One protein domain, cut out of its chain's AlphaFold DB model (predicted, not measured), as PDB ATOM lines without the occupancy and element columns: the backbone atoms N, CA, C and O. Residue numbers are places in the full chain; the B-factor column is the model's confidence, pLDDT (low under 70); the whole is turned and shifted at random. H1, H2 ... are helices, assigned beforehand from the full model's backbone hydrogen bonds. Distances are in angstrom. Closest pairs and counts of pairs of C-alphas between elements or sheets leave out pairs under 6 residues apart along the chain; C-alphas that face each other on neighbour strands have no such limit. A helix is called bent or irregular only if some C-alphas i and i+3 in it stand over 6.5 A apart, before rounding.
ATOM      1  N   LYS A   2      -5.620 -20.203  69.810       44.47
ATOM      2  CA  LYS A   2      -4.385 -19.784  69.120       44.47
ATOM      3  C   LYS A   2      -4.568 -20.173  67.654       44.47
ATOM      4  O   LYS A   2      -4.563 -21.368  67.375       44.47
ATOM      5  N   ILE A   3      -4.775 -19.195  66.770       51.81
ATOM      6  CA  ILE A   3      -4.765 -19.419  65.315       51.81
ATOM      7  C   ILE A   3      -3.461 -20.149  64.985       51.81
ATOM      8  O   ILE A   3      -2.404 -19.796  65.528       51.81
ATOM      9  N   GLY A   4      -3.538 -21.207  64.175       61.69
ATOM     10  CA  GLY A   4      -2.359 -22.002  63.846       61.69
ATOM     11  C   GLY A   4      -1.300 -21.096  63.226       61.69
ATOM     12  O   GLY A   4      -1.608 -20.370  62.287       61.69
ATOM     13  N   LYS A   5      -0.065 -21.103  63.746       81.50
ATOM     14  CA  LYS A   5       1.009 -20.256  63.202       81.50
ATOM     15  C   LYS A   5       1.121 -20.494  61.694       81.50
ATOM     16  O   LYS A   5       1.318 -21.632  61.277       81.50
ATOM     17  N   ILE A   6       0.957 -19.441  60.903       88.19
ATOM     18  CA  ILE A   6       1.258 -19.414  59.470       88.19
ATOM     19  C   ILE A   6       2.612 -18.698  59.340       88.19
ATOM     20  O   ILE A   6       2.812 -17.689  60.032       88.19
ATOM     21  N   PRO A   7       3.554 -19.175  58.502       93.31
ATOM     22  CA  PRO A   7       4.830 -18.495  58.310       93.31
ATOM     23  C   PRO A   7       4.624 -17.058  57.838       93.31
ATOM     24  O   PRO A   7       3.813 -16.801  56.953       93.31
ATOM     25  N   ARG A   8       5.381 -16.101  58.386       92.50
ATOM     26  CA  ARG A   8       5.201 -14.668  58.074       92.50
ATOM     27  C   ARG A   8       5.539 -14.292  56.627       92.50
ATOM     28  O   ARG A   8       5.181 -13.199  56.196       92.50
ATOM     29  N   TRP A   9       6.222 -15.175  55.898       95.12
ATOM     30  CA  TRP A   9       6.454 -15.053  54.460       95.12
ATOM     31  C   TRP A   9       5.331 -15.671  53.609       95.12
ATOM     32  O   TRP A   9       5.220 -15.335  52.434       95.12
ATOM     33  N   TYR A  10       4.511 -16.568  54.168       94.62
ATOM     34  CA  TYR A  10       3.474 -17.260  53.411       94.62
ATOM     35  C   TYR A  10       2.252 -16.361  53.215       94.62
ATOM     36  O   TYR A  10       1.798 -15.678  54.139       94.62
ATOM     37  N   GLN A  11       1.698 -16.382  52.009       90.50
ATOM     38  CA  GLN A  11       0.479 -15.670  51.660       90.50
ATOM     39  C   GLN A  11      -0.180 -16.345  50.461       90.50
ATOM     40  O   GLN A  11       0.385 -16.340  49.370       90.50
ATOM     41  N   ASP A  12      -1.399 -16.856  50.647       89.06
ATOM     42  CA  ASP A  12      -2.162 -17.467  49.559       89.06
ATOM     43  C   ASP A  12      -2.253 -16.555  48.332       89.06
ATOM     44  O   ASP A  12      -2.520 -15.351  48.415       89.06
ATOM     45  N   LEU A  13      -2.043 -17.182  47.181       91.75
ATOM     46  CA  LEU A  13      -2.163 -16.593  45.857       91.75
ATOM     47  C   LEU A  13      -3.635 -16.631  45.425       91.75
ATOM     48  O   LEU A  13      -4.321 -17.633  45.662       91.75
ATOM     49  N   SER A  14      -4.126 -15.576  44.772       90.31
ATOM     50  CA  SER A  14      -5.428 -15.611  44.095       90.31
ATOM     51  C   SER A  14      -5.403 -16.624  42.940       90.31
ATOM     52  O   SER A  14      -4.336 -16.984  42.445       90.31
ATOM     53  N   ILE A  15      -6.572 -17.099  42.493       89.12
ATOM     54  CA  ILE A  15      -6.653 -18.082  41.391       89.12
ATOM     55  C   ILE A  15      -5.951 -17.533  40.139       89.12
ATOM     56  O   ILE A  15      -5.140 -18.224  39.533       89.12
ATOM     57  N   HIS A  16      -6.155 -16.247  39.841       92.19
ATOM     58  CA  HIS A  16      -5.478 -15.583  38.737       92.19
ATOM     59  C   HIS A  16      -3.955 -15.503  38.928       92.19
ATOM     60  O   HIS A  16      -3.202 -15.785  38.003       92.19
ATOM     61  N   GLN A  17      -3.462 -15.205  40.137       95.12
ATOM     62  CA  GLN A  17      -2.021 -15.276  40.411       95.12
ATOM     63  C   GLN A  17      -1.465 -16.689  40.167       95.12
ATOM     64  O   GLN A  17      -0.389 -16.808  39.591       95.12
ATOM     65  N   MET A  18      -2.193 -17.748  40.538       95.12
ATOM     66  CA  MET A  18      -1.782 -19.139  40.291       95.12
ATOM     67  C   MET A  18      -1.690 -19.446  38.783       95.12
ATOM     68  O   MET A  18      -0.673 -19.977  38.344       95.12
ATOM     69  N   GLU A  19      -2.678 -19.040  37.976       95.50
ATOM     70  CA  GLU A  19      -2.657 -19.150  36.499       95.50
ATOM     71  C   GLU A  19      -1.434 -18.438  35.879       95.50
ATOM     72  O   GLU A  19      -0.718 -18.989  35.032       95.50
ATOM     73  N   LEU A  20      -1.160 -17.210  36.331       97.06
ATOM     74  CA  LEU A  20      -0.031 -16.398  35.868       97.06
ATOM     75  C   LEU A  20       1.334 -16.965  36.307       97.06
ATOM     76  O   LEU A  20       2.321 -16.829  35.587       97.06
ATOM     77  N   ILE A  21       1.409 -17.625  37.466       97.62
ATOM     78  CA  ILE A  21       2.633 -18.280  37.953       97.62
ATOM     79  C   ILE A  21       2.890 -19.595  37.205       97.62
ATOM     80  O   ILE A  21       4.034 -19.866  36.847       97.62
ATOM     81  N   THR A  22       1.856 -20.377  36.884       96.31
ATOM     82  CA  THR A  22       2.000 -21.592  36.059       96.31
ATOM     83  C   THR A  22       2.462 -21.260  34.634       96.31
ATOM     84  O   THR A  22       3.349 -21.919  34.094       96.31
ATOM     85  N   SER A  23       1.933 -20.188  34.033       97.56
ATOM     86  CA  SER A  23       2.337 -19.730  32.690       97.56
ATOM     87  C   SER A  23       3.707 -19.023  32.639       97.56
ATOM     88  O   SER A  23       4.253 -18.823  31.550       97.56
ATOM     89  N   LEU A  24       4.315 -18.711  33.793       98.00
ATOM     90  CA  LEU A  24       5.592 -17.993  33.912       98.00
ATOM     91  C   LEU A  24       6.742 -18.656  33.140       98.00
ATOM     92  O   LEU A  24       7.499 -17.950  32.478       98.00
ATOM     93  N   LYS A  25       6.840 -19.993  33.162       97.88
ATOM     94  CA  LYS A  25       7.864 -20.752  32.415       97.88
ATOM     95  C   LYS A  25       7.804 -20.457  30.912       97.88
ATOM     96  O   LYS A  25       8.816 -20.132  30.295       97.88
ATOM     97  N   ASN A  26       6.602 -20.519  30.341       97.94
ATOM     98  CA  ASN A  26       6.380 -20.356  28.905       97.94
ATOM     99  C   ASN A  26       6.585 -18.894  28.481       97.94
ATOM    100  O   ASN A  26       7.176 -18.628  27.439       97.94
ATOM    101  N   VAL A  27       6.162 -17.943  29.321       98.31
ATOM    102  CA  VAL A  27       6.349 -16.505  29.072       98.31
ATOM    103  C   VAL A  27       7.822 -16.089  29.153       98.31
ATOM    104  O   VAL A  27       8.265 -15.314  28.307       98.31
ATOM    105  N   ILE A  28       8.592 -16.623  30.112       98.31
ATOM    106  CA  ILE A  28      10.048 -16.406  30.207       98.31
ATOM    107  C   ILE A  28      10.755 -16.929  28.955       98.31
ATOM    108  O   ILE A  28      11.567 -16.206  28.377       98.31
ATOM    109  N   LYS A  29      10.434 -18.164  28.538       98.31
ATOM    110  CA  LYS A  29      11.019 -18.804  27.354       98.31
ATOM    111  C   LYS A  29      10.733 -17.991  26.084       98.31
ATOM    112  O   LYS A  29      11.675 -17.577  25.413       98.31
ATOM    113  N   ALA A  30       9.465 -17.661  25.830       98.12
ATOM    114  CA  ALA A  30       9.061 -16.926  24.632       98.12
ATOM    115  C   ALA A  30       9.649 -15.503  24.559       98.12
ATOM    116  O   ALA A  30      10.092 -15.089  23.493       98.12
ATOM    117  N   ASP A  31       9.693 -14.750  25.670       98.38
ATOM    118  CA  ASP A  31      10.361 -13.435  25.695       98.38
ATOM    119  C   ASP A  31      11.861 -13.568  25.354       98.38
ATOM    120  O   ASP A  31      12.395 -12.753  24.604       98.38
ATOM    121  N   TYR A  32      12.540 -14.582  25.905       98.25
ATOM    122  CA  TYR A  32      13.972 -14.807  25.692       98.25
ATOM    123  C   TYR A  32      14.295 -15.145  24.230       98.25
ATOM    124  O   TYR A  32      15.196 -14.538  23.649       98.25
ATOM    125  N   GLU A  33      13.526 -16.054  23.627       97.94
ATOM    126  CA  GLU A  33      13.650 -16.461  22.219       97.94
ATOM    127  C   GLU A  33      13.383 -15.275  21.274       97.94
ATOM    128  O   GLU A  33      14.229 -14.925  20.448       97.94
ATOM    129  N   GLU A  34      12.283 -14.548  21.488       98.00
ATOM    130  CA  GLU A  34      11.952 -13.305  20.769       98.00
ATOM    131  C   GLU A  34      12.894 -12.126  21.097       98.00
ATOM    132  O   GLU A  34      12.752 -11.040  20.533       98.00
ATOM    133  N   ASN A  35      13.863 -12.307  22.003       97.38
ATOM    134  CA  ASN A  35      14.810 -11.289  22.471       97.38
ATOM    135  C   ASN A  35      14.178 -10.065  23.178       97.38
ATOM    136  O   ASN A  35      14.876  -9.078  23.460       97.38
ATOM    137  N   VAL A  36      12.888 -10.131  23.515       98.00
ATOM    138  CA  VAL A  36      12.116  -9.084  24.195       98.00
ATOM    139  C   VAL A  36      12.024  -9.332  25.709       98.00
ATOM    140  O   VAL A  36      12.531 -10.302  26.257       98.00
ATOM    141  N   THR A  37      11.416  -8.392  26.432       98.00
ATOM    142  CA  THR A  37      11.157  -8.510  27.887       98.00
ATOM    143  C   THR A  37       9.754  -8.023  28.258       98.00
ATOM    144  O   THR A  37       9.478  -7.672  29.406       98.00
ATOM    145  N   GLY A  38       8.878  -7.888  27.258       97.50
ATOM    146  CA  GLY A  38       7.581  -7.236  27.404       97.50
ATOM    147  C   GLY A  38       6.583  -8.106  28.157       97.50
ATOM    148  O   GLY A  38       5.912  -7.613  29.069       97.50
ATOM    149  N   LYS A  39       6.513  -9.395  27.807       97.94
ATOM    150  CA  LYS A  39       5.525 -10.329  28.353       97.94
ATOM    151  C   LYS A  39       5.889 -10.687  29.793       97.94
ATOM    152  O   LYS A  39       5.040 -10.559  30.667       97.94
ATOM    153  N   SER A  40       7.159 -10.981  30.079       98.12
ATOM    154  CA  SER A  40       7.678 -11.264  31.427       98.12
ATOM    155  C   SER A  40       7.524 -10.064  32.354       98.12
ATOM    156  O   SER A  40       7.090 -10.213  33.494       98.12
ATOM    157  N   LYS A  41       7.830  -8.846  31.881       97.38
ATOM    158  CA  LYS A  41       7.645  -7.625  32.682       97.38
ATOM    159  C   LYS A  41       6.178  -7.383  33.014       97.38
ATOM    160  O   LYS A  41       5.865  -7.022  34.145       97.38
ATOM    161  N   ARG A  42       5.291  -7.570  32.033       96.69
ATOM    162  CA  ARG A  42       3.845  -7.468  32.230       96.69
ATOM    163  C   ARG A  42       3.359  -8.522  33.222       96.69
ATOM    164  O   ARG A  42       2.743  -8.158  34.214       96.69
ATOM    165  N   LEU A  43       3.750  -9.778  33.035       97.56
ATOM    166  CA  LEU A  43       3.408 -10.887  33.918       97.56
ATOM    167  C   LEU A  43       3.860 -10.647  35.367       97.56
ATOM    168  O   LEU A  43       3.094 -10.877  36.294       97.56
ATOM    169  N   LEU A  44       5.054 -10.090  35.593       97.44
ATOM    170  CA  LEU A  44       5.517  -9.725  36.939       97.44
ATOM    171  C   LEU A  44       4.743  -8.550  37.568       97.44
ATOM    172  O   LEU A  44       4.721  -8.436  38.796       97.44
ATOM    173  N   MET A  45       4.124  -7.666  36.779       95.31
ATOM    174  CA  MET A  45       3.176  -6.654  37.285       95.31
ATOM    175  C   MET A  45       1.793  -7.274  37.533       95.31
ATOM    176  O   MET A  45       1.115  -6.923  38.501       95.31
ATOM    177  N   ASP A  46       1.396  -8.237  36.701       95.19
ATOM    178  CA  ASP A  46       0.091  -8.889  36.758       95.19
ATOM    179  C   ASP A  46       0.011  -9.960  37.870       95.19
ATOM    180  O   ASP A  46      -1.029 -10.077  38.513       95.19
ATOM    181  N   ILE A  47       1.118 -10.609  38.248       96.31
ATOM    182  CA  ILE A  47       1.232 -11.376  39.507       96.31
ATOM    183  C   ILE A  47       1.304 -10.425  40.725       96.31
ATOM    184  O   ILE A  47       0.878 -10.771  41.826       96.31
ATOM    185  N   GLY A  48       1.811  -9.198  40.546       94.75
ATOM    186  CA  GLY A  48       2.001  -8.207  41.618       94.75
ATOM    187  C   GLY A  48       3.370  -8.252  42.312       94.75
ATOM    188  O   GLY A  48       3.553  -7.620  43.352       94.75
ATOM    189  N   ILE A  49       4.338  -8.976  41.737       95.31
ATOM    190  CA  ILE A  49       5.737  -9.049  42.198       95.31
ATOM    191  C   ILE A  49       6.455  -7.709  41.991       95.31
ATOM    192  O   ILE A  49       7.221  -7.261  42.846       95.31
ATOM    193  N   THR A  50       6.182  -7.043  40.871       91.94
ATOM    194  CA  THR A  50       6.620  -5.668  40.606       91.94
ATOM    195  C   THR A  50       5.456  -4.712  40.828       91.94
ATOM    196  O   THR A  50       4.326  -4.987  40.426       91.94
ATOM    197  N   SER A  51       5.717  -3.591  41.501       84.31
ATOM    198  CA  SER A  51       4.699  -2.581  41.815       84.31
ATOM    199  C   SER A  51       5.100  -1.208  41.280       84.31
ATOM    200  O   SER A  51       6.144  -1.049  40.643       84.31
ATOM    201  N   THR A  52       4.303  -0.170  41.550       74.31
ATOM    202  CA  THR A  52       4.641   1.203  41.136       74.31
ATOM    203  C   THR A  52       5.959   1.722  41.736       74.31
ATOM    204  O   THR A  52       6.479   2.722  41.243       74.31
ATOM    205  N   PHE A  53       6.517   1.034  42.741       78.25
ATOM    206  CA  PHE A  53       7.796   1.348  43.396       78.25
ATOM    207  C   PHE A  53       8.903   0.377  42.986       78.25
ATOM    208  O   PHE A  53       9.981   0.809  42.582       78.25
ATOM    209  N   VAL A  54       8.623  -0.928  43.036       87.62
ATOM    210  CA  VAL A  54       9.575  -1.983  42.660       87.62
ATOM    211  C   VAL A  54       9.518  -2.195  41.146       87.62
ATOM    212  O   VAL A  54       8.832  -3.088  40.652       87.62
ATOM    213  N   LYS A  55      10.216  -1.329  40.401       93.25
ATOM    214  CA  LYS A  55      10.301  -1.363  38.933       93.25
ATOM    215  C   LYS A  55      11.591  -2.042  38.473       93.25
ATOM    216  O   LYS A  55      12.646  -1.412  38.449       93.25
ATOM    217  N   ILE A  56      11.500  -3.295  38.030       96.38
ATOM    218  CA  ILE A  56      12.620  -3.979  37.365       96.38
ATOM    219  C   ILE A  56      12.762  -3.416  35.936       96.38
ATOM    220  O   ILE A  56      11.772  -3.221  35.219       96.38
ATOM    221  N   SER A  57      13.994  -3.099  35.525       96.94
ATOM    222  CA  SER A  57      14.270  -2.590  34.175       96.94
ATOM    223  C   SER A  57      14.292  -3.732  33.154       96.94
ATOM    224  O   SER A  57      14.651  -4.856  33.488       96.94
ATOM    225  N   SER A  58      13.984  -3.449  31.886       97.38
ATOM    226  CA  SER A  58      14.075  -4.450  30.812       97.38
ATOM    227  C   SER A  58      15.494  -5.011  30.621       97.38
ATOM    228  O   SER A  58      15.645  -6.172  30.258       97.38
ATOM    229  N   LYS A  59      16.545  -4.233  30.927       97.94
ATOM    230  CA  LYS A  59      17.929  -4.735  30.912       97.94
ATOM    231  C   LYS A  59      18.189  -5.723  32.053       97.94
ATOM    232  O   LYS A  59      18.892  -6.707  31.849       97.94
ATOM    233  N   GLU A  60      17.595  -5.491  33.224       98.06
ATOM    234  CA  GLU A  60      17.713  -6.416  34.355       98.06
ATOM    235  C   GLU A  60      16.862  -7.670  34.141       98.06
ATOM    236  O   GLU A  60      17.372  -8.758  34.355       98.06
ATOM    237  N   ILE A  61      15.640  -7.565  33.601       98.06
ATOM    238  CA  ILE A  61      14.825  -8.739  33.230       98.06
ATOM    239  C   ILE A  61      15.603  -9.679  32.303       98.06
ATOM    240  O   ILE A  61      15.684 -10.869  32.593       98.06
ATOM    241  N   ARG A  62      16.271  -9.152  31.267       98.12
ATOM    242  CA  ARG A  62      17.085  -9.981  30.365       98.12
ATOM    243  C   ARG A  62      18.266 -10.662  31.068       98.12
ATOM    244  O   ARG A  62      18.534 -11.830  30.805       98.12
ATOM    245  N   LYS A  63      18.943  -9.984  32.006       98.31
ATOM    246  CA  LYS A  63      19.979 -10.615  32.851       98.31
ATOM    247  C   LYS A  63      19.401 -11.711  33.751       98.31
ATOM    248  O   LYS A  63      20.034 -12.748  33.908       98.31
ATOM    249  N   LEU A  64      18.228 -11.479  34.344       98.12
ATOM    250  CA  LEU A  64      17.551 -12.422  35.236       98.12
ATOM    251  C   LEU A  64      17.126 -13.690  34.473       98.12
ATOM    252  O   LEU A  64      17.382 -14.783  34.962       98.12
ATOM    253  N   GLN A  65      16.579 -13.549  33.256       98.00
ATOM    254  CA  GLN A  65      16.234 -14.664  32.355       98.00
ATOM    255  C   GLN A  65      17.460 -15.529  32.003       98.00
ATOM    256  O   GLN A  65      17.394 -16.756  32.078       98.00
ATOM    257  N   ILE A  66      18.592 -14.893  31.665       98.12
ATOM    258  CA  ILE A  66      19.862 -15.585  31.371       98.12
ATOM    259  C   ILE A  66      20.359 -16.344  32.610       98.12
ATOM    260  O   ILE A  66      20.604 -17.547  32.551       98.12
ATOM    261  N   LYS A  67      20.474 -15.654  33.753       98.00
ATOM    262  CA  LYS A  67      20.979 -16.228  35.011       98.00
ATOM    263  C   LYS A  67      20.134 -17.383  35.541       98.00
ATOM    264  O   LYS A  67      20.679 -18.288  36.166       98.00
ATOM    265  N   SER A  68      18.820 -17.352  35.329       97.50
ATOM    266  CA  SER A  68      17.920 -18.399  35.815       97.50
ATOM    267  C   SER A  68      17.903 -19.655  34.947       97.50
ATOM    268  O   SER A  68      17.195 -20.601  35.289       97.50
ATOM    269  N   SER A  69      18.625 -19.676  33.818       97.56
ATOM    270  CA  SER A  69      18.521 -20.741  32.807       97.56
ATOM    271  C   SER A  69      17.071 -20.955  32.336       97.56
ATOM    272  O   SER A  69      16.660 -22.084  32.086       97.56
ATOM    273  N   LEU A  70      16.275 -19.876  32.285       97.38
ATOM    274  CA  LEU A  70      14.829 -19.875  31.994       97.38
ATOM    275  C   LEU A  70      13.931 -20.669  32.973       97.38
ATOM    276  O   LEU A  70      12.715 -20.701  32.789       97.38
ATOM    277  N   ASP A  71      14.476 -21.247  34.050       98.00
ATOM    278  CA  ASP A  71      13.677 -21.910  35.086       98.00
ATOM    279  C   ASP A  71      12.895 -20.874  35.924       98.00
ATOM    280  O   ASP A  71      13.501 -19.927  36.445       98.00
ATOM    281  N   PRO A  72      11.564 -21.021  36.095       98.19
ATOM    282  CA  PRO A  72      10.747 -20.039  36.805       98.19
ATOM    283  C   PRO A  72      11.085 -19.941  38.299       98.19
ATOM    284  O   PRO A  72      10.941 -18.864  38.876       98.19
ATOM    285  N   VAL A  73      11.563 -21.016  38.938       98.06
ATOM    286  CA  VAL A  73      11.901 -21.003  40.370       98.06
ATOM    287  C   VAL A  73      13.207 -20.241  40.597       98.06
ATOM    288  O   VAL A  73      13.226 -19.303  41.394       98.06
ATOM    289  N   LYS A  74      14.269 -20.544  39.839       98.00
ATOM    290  CA  LYS A  74      15.523 -19.771  39.820       98.00
ATOM    291  C   LYS A  74      15.282 -18.307  39.440       98.00
ATOM    292  O   LYS A  74      15.883 -17.420  40.040       98.00
ATOM    293  N   TYR A  75      14.381 -18.034  38.494       98.25
ATOM    294  CA  TYR A  75      14.034 -16.672  38.077       98.25
ATOM    295  C   TYR A  75      13.390 -15.875  39.216       98.25
ATOM    296  O   TYR A  75      13.780 -14.736  39.477       98.25
ATOM    297  N   LEU A  76      12.469 -16.493  39.962       98.19
ATOM    298  CA  LEU A  76      11.891 -15.902  41.169       98.19
ATOM    299  C   LEU A  76      12.928 -15.733  42.296       98.19
ATOM    300  O   LEU A  76      12.884 -14.722  42.995       98.19
ATOM    301  N   CYS A  77      13.897 -16.647  42.437       97.75
ATOM    302  CA  CYS A  77      15.010 -16.508  43.389       97.75
ATOM    303  C   CYS A  77      15.925 -15.317  43.046       97.75
ATOM    304  O   CYS A  77      16.257 -14.519  43.923       97.75
ATOM    305  N   GLU A  78      16.302 -15.152  41.775       98.25
ATOM    306  CA  GLU A  78      17.100 -14.000  41.331       98.25
ATOM    307  C   GLU A  78      16.311 -12.680  41.427       98.25
ATOM    308  O   GLU A  78      16.892 -11.649  41.765       98.25
ATOM    309  N   ILE A  79      14.987 -12.690  41.211       97.94
ATOM    310  CA  ILE A  79      14.123 -11.521  41.462       97.94
ATOM    311  C   ILE A  79      14.055 -11.180  42.953       97.94
ATOM    312  O   ILE A  79      14.119 -10.000  43.298       97.94
ATOM    313  N   TYR A  80      13.954 -12.178  43.836       97.62
ATOM    314  CA  TYR A  80      14.007 -11.962  45.284       97.62
ATOM    315  C   TYR A  80      15.312 -11.258  45.668       97.62
ATOM    316  O   TYR A  80      15.276 -10.156  46.212       97.62
ATOM    317  N   LYS A  81      16.455 -11.821  45.254       97.62
ATOM    318  CA  LYS A  81      17.789 -11.245  45.477       97.62
ATOM    319  C   LYS A  81      17.957  -9.853  44.866       97.62
ATOM    320  O   LYS A  81      18.598  -9.000  45.470       97.62
ATOM    321  N   PHE A  82      17.354  -9.579  43.709       97.31
ATOM    322  CA  PHE A  82      17.339  -8.239  43.108       97.31
ATOM    323  C   PHE A  82      16.556  -7.209  43.948       97.31
ATOM    324  O   PHE A  82      16.838  -6.013  43.871       97.31
ATOM    325  N   ILE A  83      15.575  -7.650  44.742       95.75
ATOM    326  CA  ILE A  83      14.718  -6.790  45.573       95.75
ATOM    327  C   ILE A  83      15.276  -6.624  46.995       95.75
ATOM    328  O   ILE A  83      15.191  -5.522  47.539       95.75
ATOM    329  N   THR A  84      15.837  -7.678  47.596       95.88
ATOM    330  CA  THR A  84      16.335  -7.670  48.988       95.88
ATOM    331  C   THR A  84      17.838  -7.406  49.100       95.88
ATOM    332  O   THR A  84      18.280  -6.830  50.091       95.88
ATOM    333  N   GLY A  85      18.617  -7.800  48.087       96.94
ATOM    334  CA  GLY A  85      20.083  -7.866  48.102       96.94
ATOM    335  C   GLY A  85      20.650  -9.265  48.397       96.94
ATOM    336  O   GLY A  85      21.817  -9.515  48.098       96.94
ATOM    337  N   SER A  86      19.837 -10.188  48.918       96.94
ATOM    338  CA  SER A  86      20.247 -11.491  49.473       96.94
ATOM    339  C   SER A  86      19.364 -12.642  48.977       96.94
ATOM    340  O   SER A  86      18.212 -12.433  48.594       96.94
ATOM    341  N   TYR A  87      19.867 -13.880  48.972       96.75
ATOM    342  CA  TYR A  87      18.991 -15.042  48.782       96.75
ATOM    343  C   TYR A  87      18.211 -15.325  50.074       96.75
ATOM    344  O   TYR A  87      18.718 -15.114  51.172       96.75
ATOM    345  N   PHE A  88      16.979 -15.834  49.971       95.31
ATOM    346  CA  PHE A  88      16.152 -16.129  51.153       95.31
ATOM    347  C   PHE A  88      16.711 -17.277  52.007       95.31
ATOM    348  O   PHE A  88      16.361 -17.390  53.176       95.31
ATOM    349  N   GLN A  89      17.563 -18.114  51.416       94.38
ATOM    350  CA  GLN A  89      18.285 -19.206  52.063       94.38
ATOM    351  C   GLN A  89      19.354 -18.693  53.041       94.38
ATOM    352  O   GLN A  89      19.638 -19.365  54.029       94.38
ATOM    353  N   ASP A  90      19.902 -17.502  52.781       94.50
ATOM    354  CA  ASP A  90      20.954 -16.869  53.586       94.50
ATOM    355  C   ASP A  90      20.357 -15.934  54.663       94.50
ATOM    356  O   ASP A  90      21.058 -15.437  55.545       94.50
ATOM    357  N   GLU A  91      19.051 -15.654  54.589       93.25
ATOM    358  CA  GLU A  91      18.357 -14.713  55.468       93.25
ATOM    359  C   GLU A  91      17.777 -15.402  56.720       93.25
ATOM    360  O   GLU A  91      16.955 -16.317  56.602       93.25
ATOM    361  N   PRO A  92      18.072 -14.918  57.943       94.50
ATOM    362  CA  PRO A  92      17.390 -15.394  59.143       94.50
ATOM    363  C   PRO A  92      15.900 -15.021  59.100       94.50
ATOM    364  O   PRO A  92      15.525 -13.960  58.597       94.50
ATOM    365  N   TYR A  93      15.038 -15.865  59.679       94.25
ATOM    366  CA  TYR A  93      13.579 -15.697  59.625       94.25
ATOM    367  C   TYR A  93      13.122 -14.304  60.091       94.25
ATOM    368  O   TYR A  93      13.180 -13.959  61.278       94.25
ATOM    369  N   ARG A  94      12.646 -13.488  59.145       93.81
ATOM    370  CA  ARG A  94      12.368 -12.072  59.394       93.81
ATOM    371  C   ARG A  94      11.031 -11.884  60.102       93.81
ATOM    372  O   ARG A  94      10.013 -12.490  59.769       93.81
ATOM    373  N   LYS A  95      11.004 -10.964  61.073       91.50
ATOM    374  CA  LYS A  95       9.769 -10.605  61.791       91.50
ATOM    375  C   LYS A  95       8.738  -9.941  60.864       91.50
ATOM    376  O   LYS A  95       7.549 -10.106  61.114       91.50
ATOM    377  N   ASN A  96       9.172  -9.268  59.794       91.31
ATOM    378  CA  ASN A  96       8.311  -8.626  58.796       91.31
ATOM    379  C   ASN A  96       8.784  -8.983  57.373       91.31
ATOM    380  O   ASN A  96       9.976  -8.869  57.086       91.31
ATOM    381  N   TYR A  97       7.844  -9.326  56.486       93.75
ATOM    382  CA  TYR A  97       8.053  -9.483  55.041       93.75
ATOM    383  C   TYR A  97       7.080  -8.565  54.282       93.75
ATOM    384  O   TYR A  97       5.887  -8.491  54.604       93.75
ATOM    385  N   SER A  98       7.568  -7.858  53.266       92.06
ATOM    386  CA  SER A  98       6.759  -6.997  52.397       92.06
ATOM    387  C   SER A  98       5.730  -7.792  51.587       92.06
ATOM    388  O   SER A  98       5.764  -9.021  51.514       92.06
ATOM    389  N   CYS A  99       4.790  -7.076  50.962       90.19
ATOM    390  CA  CYS A  99       3.816  -7.665  50.044       90.19
ATOM    391  C   CYS A  99       4.506  -8.465  48.923       90.19
ATOM    392  O   CYS A  99       4.106  -9.592  48.644       90.19
ATOM    393  N   ASN A 100       5.546  -7.895  48.312       94.00
ATOM    394  CA  ASN A 100       6.225  -8.455  47.147       94.00
ATOM    395  C   ASN A 100       7.038  -9.703  47.524       94.00
ATOM    396  O   ASN A 100       6.920 -10.722  46.853       94.00
ATOM    397  N   GLU A 101       7.796  -9.658  48.625       95.56
ATOM    398  CA  GLU A 101       8.555 -10.816  49.131       95.56
ATOM    399  C   GLU A 101       7.630 -11.998  49.453       95.56
ATOM    400  O   GLU A 101       7.929 -13.124  49.061       95.56
ATOM    401  N   ARG A 102       6.472 -11.744  50.085       95.00
ATOM    402  CA  ARG A 102       5.463 -12.781  50.374       95.00
ATOM    403  C   ARG A 102       4.905 -13.438  49.110       95.00
ATOM    404  O   ARG A 102       4.804 -14.665  49.058       95.00
ATOM    405  N   ILE A 103       4.603 -12.644  48.077       95.50
ATOM    406  CA  ILE A 103       4.170 -13.167  46.772       95.50
ATOM    407  C   ILE A 103       5.284 -14.021  46.150       95.50
ATOM    408  O   ILE A 103       5.006 -15.140  45.733       95.50
ATOM    409  N   ILE A 104       6.534 -13.542  46.107       97.56
ATOM    410  CA  ILE A 104       7.654 -14.272  45.483       97.56
ATOM    411  C   ILE A 104       7.909 -15.603  46.198       97.56
ATOM    412  O   ILE A 104       7.934 -16.648  45.548       97.56
ATOM    413  N   LEU A 105       8.040 -15.586  47.528       97.56
ATOM    414  CA  LEU A 105       8.312 -16.790  48.318       97.56
ATOM    415  C   LEU A 105       7.149 -17.788  48.254       97.56
ATOM    416  O   LEU A 105       7.389 -18.988  48.143       97.56
ATOM    417  N   THR A 106       5.896 -17.320  48.216       96.94
ATOM    418  CA  THR A 106       4.748 -18.225  48.029       96.94
ATOM    419  C   THR A 106       4.604 -18.710  46.581       96.94
ATOM    420  O   THR A 106       4.137 -19.822  46.367       96.94
ATOM    421  N   SER A 107       5.079 -17.956  45.582       97.62
ATOM    422  CA  SER A 107       5.164 -18.414  44.182       97.62
ATOM    423  C   SER A 107       6.202 -19.532  44.023       97.62
ATOM    424  O   SER A 107       5.921 -20.549  43.396       97.62
ATOM    425  N   ILE A 108       7.377 -19.374  44.647       97.81
ATOM    426  CA  ILE A 108       8.416 -20.412  44.746       97.81
ATOM    427  C   ILE A 108       7.862 -21.648  45.463       97.81
ATOM    428  O   ILE A 108       8.005 -22.765  44.965       97.81
ATOM    429  N   ALA A 109       7.183 -21.446  46.597       97.12
ATOM    430  CA  ALA A 109       6.576 -22.534  47.352       97.12
ATOM    431  C   ALA A 109       5.509 -23.276  46.529       97.12
ATOM    432  O   ALA A 109       5.525 -24.500  46.495       97.12
ATOM    433  N   PHE A 110       4.626 -22.556  45.831       96.50
ATOM    434  CA  PHE A 110       3.574 -23.126  44.982       96.50
ATOM    435  C   PHE A 110       4.138 -23.948  43.816       96.50
ATOM    436  O   PHE A 110       3.708 -25.081  43.620       96.50
ATOM    437  N   LEU A 111       5.135 -23.422  43.094       97.00
ATOM    438  CA  LEU A 111       5.766 -24.128  41.971       97.00
ATOM    439  C   LEU A 111       6.470 -25.424  42.398       97.00
ATOM    440  O   LEU A 111       6.474 -26.384  41.633       97.00
ATOM    441  N   LYS A 112       7.054 -25.467  43.604       97.00
ATOM    442  CA  LYS A 112       7.739 -26.665  44.116       97.00
ATOM    443  C   LYS A 112       6.856 -27.612  44.922       97.00
ATOM    444  O   LYS A 112       7.176 -28.794  44.978       97.00
ATOM    445  N   LEU A 113       5.737 -27.153  45.490       95.88
ATOM    446  CA  LEU A 113       4.834 -27.968  46.316       95.88
ATOM    447  C   LEU A 113       4.475 -29.345  45.701       95.88
ATOM    448  O   LEU A 113       4.512 -30.315  46.456       95.88
ATOM    449  N   PRO A 114       4.212 -29.493  44.382       95.56
ATOM    450  CA  PRO A 114       4.054 -30.799  43.734       95.56
ATOM    451  C   PRO A 114       5.188 -31.799  43.995       95.56
ATOM    452  O   PRO A 114       4.930 -32.931  44.398       95.56
ATOM    453  N   GLU A 115       6.441 -31.378  43.800       95.88
ATOM    454  CA  GLU A 115       7.634 -32.216  43.984       95.88
ATOM    455  C   GLU A 115       7.793 -32.609  45.460       95.88
ATOM    456  O   GLU A 115       8.026 -33.771  45.787       95.88
ATOM    457  N   ILE A 116       7.574 -31.646  46.362       96.25
ATOM    458  CA  ILE A 116       7.663 -31.848  47.814       96.25
ATOM    459  C   ILE A 116       6.605 -32.826  48.313       96.25
ATOM    460  O   ILE A 116       6.887 -33.650  49.176       96.25
ATOM    461  N   LEU A 117       5.384 -32.764  47.780       95.50
ATOM    462  CA  LEU A 117       4.309 -33.661  48.195       95.50
ATOM    463  C   LEU A 117       4.521 -35.098  47.719       95.50
ATOM    464  O   LEU A 117       4.111 -36.011  48.431       95.50
ATOM    465  N   LEU A 118       5.176 -35.307  46.573       95.31
ATOM    466  CA  LEU A 118       5.609 -36.635  46.127       95.31
ATOM    467  C   LEU A 118       6.752 -37.170  47.002       95.31
ATOM    468  O   LEU A 118       6.720 -38.327  47.416       95.31
ATOM    469  N   GLU A 119       7.723 -36.330  47.352       96.62
ATOM    470  CA  GLU A 119       8.870 -36.752  48.159       96.62
ATOM    471  C   GLU A 119       8.492 -37.018  49.626       96.62
ATOM    472  O   GLU A 119       8.801 -38.074  50.180       96.62
ATOM    473  N   LEU A 120       7.670 -36.154  50.230       95.81
ATOM    474  CA  LEU A 120       7.030 -36.440  51.517       95.81
ATOM    475  C   LEU A 120       6.041 -37.618  51.427       95.81
ATOM    476  O   LEU A 120       5.730 -38.228  52.455       95.81
ATOM    477  N   HIS A 121       5.512 -37.958  50.241       94.12
ATOM    478  CA  HIS A 121       4.716 -39.179  50.087       94.12
ATOM    479  C   HIS A 121       5.569 -40.424  50.334       94.12
ATOM    480  O   HIS A 121       5.145 -41.263  51.125       94.12
ATOM    481  N   ARG A 122       6.774 -40.467  49.749       95.06
ATOM    482  CA  ARG A 122       7.767 -41.544  49.911       95.06
ATOM    483  C   ARG A 122       8.313 -41.644  51.340       95.06
ATOM    484  O   ARG A 122       8.341 -42.734  51.895       95.06
ATOM    485  N   ARG A 123       8.731 -40.521  51.941       95.50
ATOM    486  CA  ARG A 123       9.434 -40.514  53.247       95.50
ATOM    487  C   ARG A 123       8.543 -40.783  54.452       95.50
ATOM    488  O   ARG A 123       8.991 -41.353  55.441       95.50
ATOM    489  N   LEU A 124       7.293 -40.324  54.415       94.44
ATOM    490  CA  LEU A 124       6.375 -40.498  55.539       94.44
ATOM    491  C   LEU A 124       5.607 -41.817  55.384       94.44
ATOM    492  O   LEU A 124       5.110 -42.080  54.287       94.44
ATOM    493  N   ASP A1001      -1.428 -38.926  67.215       57.12
ATOM    494  CA  ASP A1001      -1.787 -37.675  66.525       57.12
ATOM    495  C   ASP A1001      -0.654 -36.616  66.545       57.12
ATOM    496  O   ASP A1001      -0.551 -35.773  65.650       57.12
ATOM    497  N   GLY A1002       0.270 -36.697  67.508       64.44
ATOM    498  CA  GLY A1002       1.474 -35.856  67.562       64.44
ATOM    499  C   GLY A1002       2.592 -36.249  66.581       64.44
ATOM    500  O   GLY A1002       3.435 -35.409  66.256       64.44
ATOM    501  N   ASN A1003       2.614 -37.495  66.089       85.12
ATOM    502  CA  ASN A1003       3.795 -38.030  65.406       85.12
ATOM    503  C   ASN A1003       3.935 -37.493  63.973       85.12
ATOM    504  O   ASN A1003       4.911 -36.820  63.659       85.12
ATOM    505  N   LEU A1004       2.923 -37.679  63.114       90.25
ATOM    506  CA  LEU A1004       3.048 -37.401  61.671       90.25
ATOM    507  C   LEU A1004       3.393 -35.932  61.329       90.25
ATOM    508  O   LEU A1004       4.055 -35.674  60.329       90.25
ATOM    509  N   SER A1005       2.999 -34.960  62.165       91.88
ATOM    510  CA  SER A1005       3.399 -33.552  61.971       91.88
ATOM    511  C   SER A1005       4.852 -33.279  62.375       91.88
ATOM    512  O   SER A1005       5.459 -32.349  61.849       91.88
ATOM    513  N   THR A1006       5.397 -34.068  63.304       94.25
ATOM    514  CA  THR A1006       6.812 -34.039  63.697       94.25
ATOM    515  C   THR A1006       7.654 -34.754  62.641       94.25
ATOM    516  O   THR A1006       8.642 -34.190  62.187       94.25
ATOM    517  N   MET A1007       7.205 -35.917  62.153       94.75
ATOM    518  CA  MET A1007       7.845 -36.633  61.040       94.75
ATOM    519  C   MET A1007       7.890 -35.789  59.762       94.75
ATOM    520  O   MET A1007       8.942 -35.700  59.145       94.75
ATOM    521  N   MET A1008       6.798 -35.100  59.388       95.88
ATOM    522  CA  MET A1008       6.820 -34.174  58.242       95.88
ATOM    523  C   MET A1008       7.859 -33.068  58.426       95.88
ATOM    524  O   MET A1008       8.513 -32.684  57.462       95.88
ATOM    525  N   LYS A1009       8.009 -32.541  59.646       96.44
ATOM    526  CA  LYS A1009       9.034 -31.537  59.912       96.44
ATOM    527  C   LYS A1009      10.438 -32.126  59.763       96.44
ATOM    528  O   LYS A1009      11.248 -31.490  59.113       96.44
ATOM    529  N   ILE A1010      10.706 -33.306  60.324       96.88
ATOM    530  CA  ILE A1010      12.012 -33.973  60.211       96.88
ATOM    531  C   ILE A1010      12.346 -34.229  58.735       96.88
ATOM    532  O   ILE A1010      13.377 -33.765  58.274       96.88
ATOM    533  N   ALA A1011      11.421 -34.810  57.964       97.06
ATOM    534  CA  ALA A1011      11.602 -35.037  56.530       97.06
ATOM    535  C   ALA A1011      11.797 -33.737  55.719       97.06
ATOM    536  O   ALA A1011      12.486 -33.739  54.705       97.06
ATOM    537  N   LEU A1012      11.218 -32.609  56.149       97.50
ATOM    538  CA  LEU A1012      11.493 -31.299  55.547       97.50
ATOM    539  C   LEU A1012      12.845 -30.721  55.981       97.50
ATOM    540  O   LEU A1012      13.518 -30.116  55.155       97.50
ATOM    541  N   ASP A1013      13.249 -30.896  57.237       97.25
ATOM    542  CA  ASP A1013      14.567 -30.472  57.713       97.25
ATOM    543  C   ASP A1013      15.668 -31.284  56.958       97.25
ATOM    544  O   ASP A1013      16.590 -30.680  56.415       97.25
ATOM    545  N   GLU A1014      15.494 -32.602  56.752       97.62
ATOM    546  CA  GLU A1014      16.332 -33.468  55.884       97.62
ATOM    547  C   GLU A1014      16.382 -32.983  54.421       97.62
ATOM    548  O   GLU A1014      17.453 -32.757  53.855       97.62
ATOM    549  N   MET A1015      15.219 -32.763  53.790       97.56
ATOM    550  CA  MET A1015      15.154 -32.264  52.409       97.56
ATOM    551  C   MET A1015      15.818 -30.883  52.255       97.56
ATOM    552  O   MET A1015      16.257 -30.527  51.159       97.56
ATOM    553  N   ALA A1016      15.890 -30.078  53.319       96.88
ATOM    554  CA  ALA A1016      16.609 -28.808  53.300       96.88
ATOM    555  C   ALA A1016      18.133 -29.021  53.278       96.88
ATOM    556  O   ALA A1016      18.829 -28.287  52.570       96.88
ATOM    557  N   GLU A1017      18.647 -30.028  53.983       97.19
ATOM    558  CA  GLU A1017      20.064 -30.423  53.967       97.19
ATOM    559  C   GLU A1017      20.475 -30.966  52.586       97.19
ATOM    560  O   GLU A1017      21.477 -30.517  52.030       97.19
ATOM    561  N   GLU A1018      19.615 -31.764  51.941       97.19
ATOM    562  CA  GLU A1018      19.742 -32.200  50.531       97.19
ATOM    563  C   GLU A1018      19.676 -31.055  49.495       97.19
ATOM    564  O   GLU A1018      19.788 -31.270  48.288       97.19
ATOM    565  N   GLY A1019      19.484 -29.811  49.939       96.00
ATOM    566  CA  GLY A1019      19.514 -28.629  49.081       96.00
ATOM    567  C   GLY A1019      18.151 -28.163  48.566       96.00
ATOM    568  O   GLY A1019      18.100 -27.160  47.847       96.00
ATOM    569  N   CYS A1020      17.046 -28.813  48.940       96.62
ATOM    570  CA  CYS A1020      15.735 -28.513  48.374       96.62
ATOM    571  C   CYS A1020      15.244 -27.095  48.727       96.62
ATOM    572  O   CYS A1020      15.020 -26.740  49.887       96.62
ATOM    573  N   LEU A1021      15.035 -26.270  47.693       95.38
ATOM    574  CA  LEU A1021      14.761 -24.831  47.819       95.38
ATOM    575  C   LEU A1021      13.495 -24.503  48.625       95.38
ATOM    576  O   LEU A1021      13.478 -23.520  49.359       95.38
ATOM    577  N   PHE A1022      12.445 -25.319  48.497       96.19
ATOM    578  CA  PHE A1022      11.214 -25.170  49.282       96.19
ATOM    579  C   PHE A1022      11.459 -25.476  50.760       96.19
ATOM    580  O   PHE A1022      10.961 -24.775  51.637       96.19
ATOM    581  N   ALA A1023      12.205 -26.545  51.036       96.94
ATOM    582  CA  ALA A1023      12.417 -27.049  52.383       96.94
ATOM    583  C   ALA A1023      13.221 -26.048  53.231       96.94
ATOM    584  O   ALA A1023      12.884 -25.809  54.388       96.94
ATOM    585  N   LYS A1024      14.172 -25.345  52.597       96.81
ATOM    586  CA  LYS A1024      14.920 -24.211  53.169       96.81
ATOM    587  C   LYS A1024      14.065 -22.980  53.526       96.81
ATOM    588  O   LYS A1024      14.584 -22.060  54.155       96.81
ATOM    589  N   LEU A1025      12.775 -22.916  53.166       95.94
ATOM    590  CA  LEU A1025      11.907 -21.804  53.576       95.94
ATOM    591  C   LEU A1025      11.594 -21.887  55.085       95.94
ATOM    592  O   LEU A1025      11.110 -22.917  55.562       95.94
ATOM    593  N   PRO A1026      11.799 -20.811  55.868       94.00
ATOM    594  CA  PRO A1026      11.706 -20.880  57.323       94.00
ATOM    595  C   PRO A1026      10.283 -21.218  57.784       94.00
ATOM    596  O   PRO A1026       9.324 -20.519  57.454       94.00
ATOM    597  N   ALA A1027      10.153 -22.292  58.565       94.62
ATOM    598  CA  ALA A1027       8.873 -22.886  58.967       94.62
ATOM    599  C   ALA A1027       7.980 -23.349  57.790       94.62
ATOM    600  O   ALA A1027       6.757 -23.309  57.893       94.62
ATOM    601  N   CYS A1028       8.565 -23.846  56.693       96.00
ATOM    602  CA  CYS A1028       7.855 -24.492  55.576       96.00
ATOM    603  C   CYS A1028       6.772 -25.496  56.032       96.00
ATOM    604  O   CYS A1028       5.641 -25.442  55.554       96.00
ATOM    605  N   HIS A1029       7.061 -26.325  57.041       95.56
ATOM    606  CA  HIS A1029       6.123 -27.273  57.662       95.56
ATOM    607  C   HIS A1029       4.853 -26.632  58.269       95.56
ATOM    608  O   HIS A1029       3.884 -27.336  58.552       95.56
TER     609      HIS A1029
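What this domain is: This is residues 2 to 124 and 1001 to 1029 of the 1164 residues of an uncharacterized protein of Aphidius gifuensis (UniProt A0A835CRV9). Two lobes make an elongated whole: a larger one of short, mostly crossed helices, H1 to H5 with H6a, and a smaller one where H6b meets H7. The bent helix H6 joins them, its arm H6a packing on H5 in the larger lobe and its arm H6b reaching away to H7. You have 152 printed residues with seven named helices, H1 to H7 in chain order, and no named strand; the class is all helix. The whole is compact, with a radius of gyration of the C-alphas of 16.2 A, and spans 52 by 31 by 29 A.

Where its parts are: Pass residues 2 to 14 and find C-alpha 15 at (-6.653, -18.082, 41.391), where H1, residues 15 to 22, begins. Next come H2, 24 to 33, H3, 38 to 46, H4, 58 to 67, and H5, 72 to 84, 18.2 A long. H6, 99 to 123, was assigned as one helix by its hydrogen bonds but is bent: C-alphas 111 and 114 are 7.1 A apart. Its arms are H6a, 99 to 111, 18.4 A, and H6b, 114 to 123, 14.6 A. H7, 1003 to 1017, runs 21.3 A to C-alpha 1017 at (20.064, -30.423, 53.967).

How they stand to each other: H2 and H3 form a helical hairpin at a shallow tilt of 23 degrees; their closest C-alphas, Ile 28 and Ser 40, are 5.8 A apart. H4 touches H5 with closest C-alphas Leu 64 and Tyr 75, 6.2 A apart. H5 and H6a form another helical hairpin, at 20 degrees, closest at C-alphas Val 73 and Ile 108, 5.6 A. H1 touches H6a at C-alphas Ile 21 and Ser 107, the closest, 6.7 A. H6b stands at a steep tilt of 57 degrees to H6a and touches H7, closest at C-alphas Arg 123 and Ala 1011, 6.7 A. In each helix or arm, every O i to N i+4 pair is within hydrogen-bond range.

The domain as a whole: Residues 125 to 1000 are cut out, and C-alphas 124 and 1001 are 14.0 A apart. The links H3 to H4 and H5 to H6 are long. Residues 2 to 4 and 1001 to 1002 have pLDDT under 70.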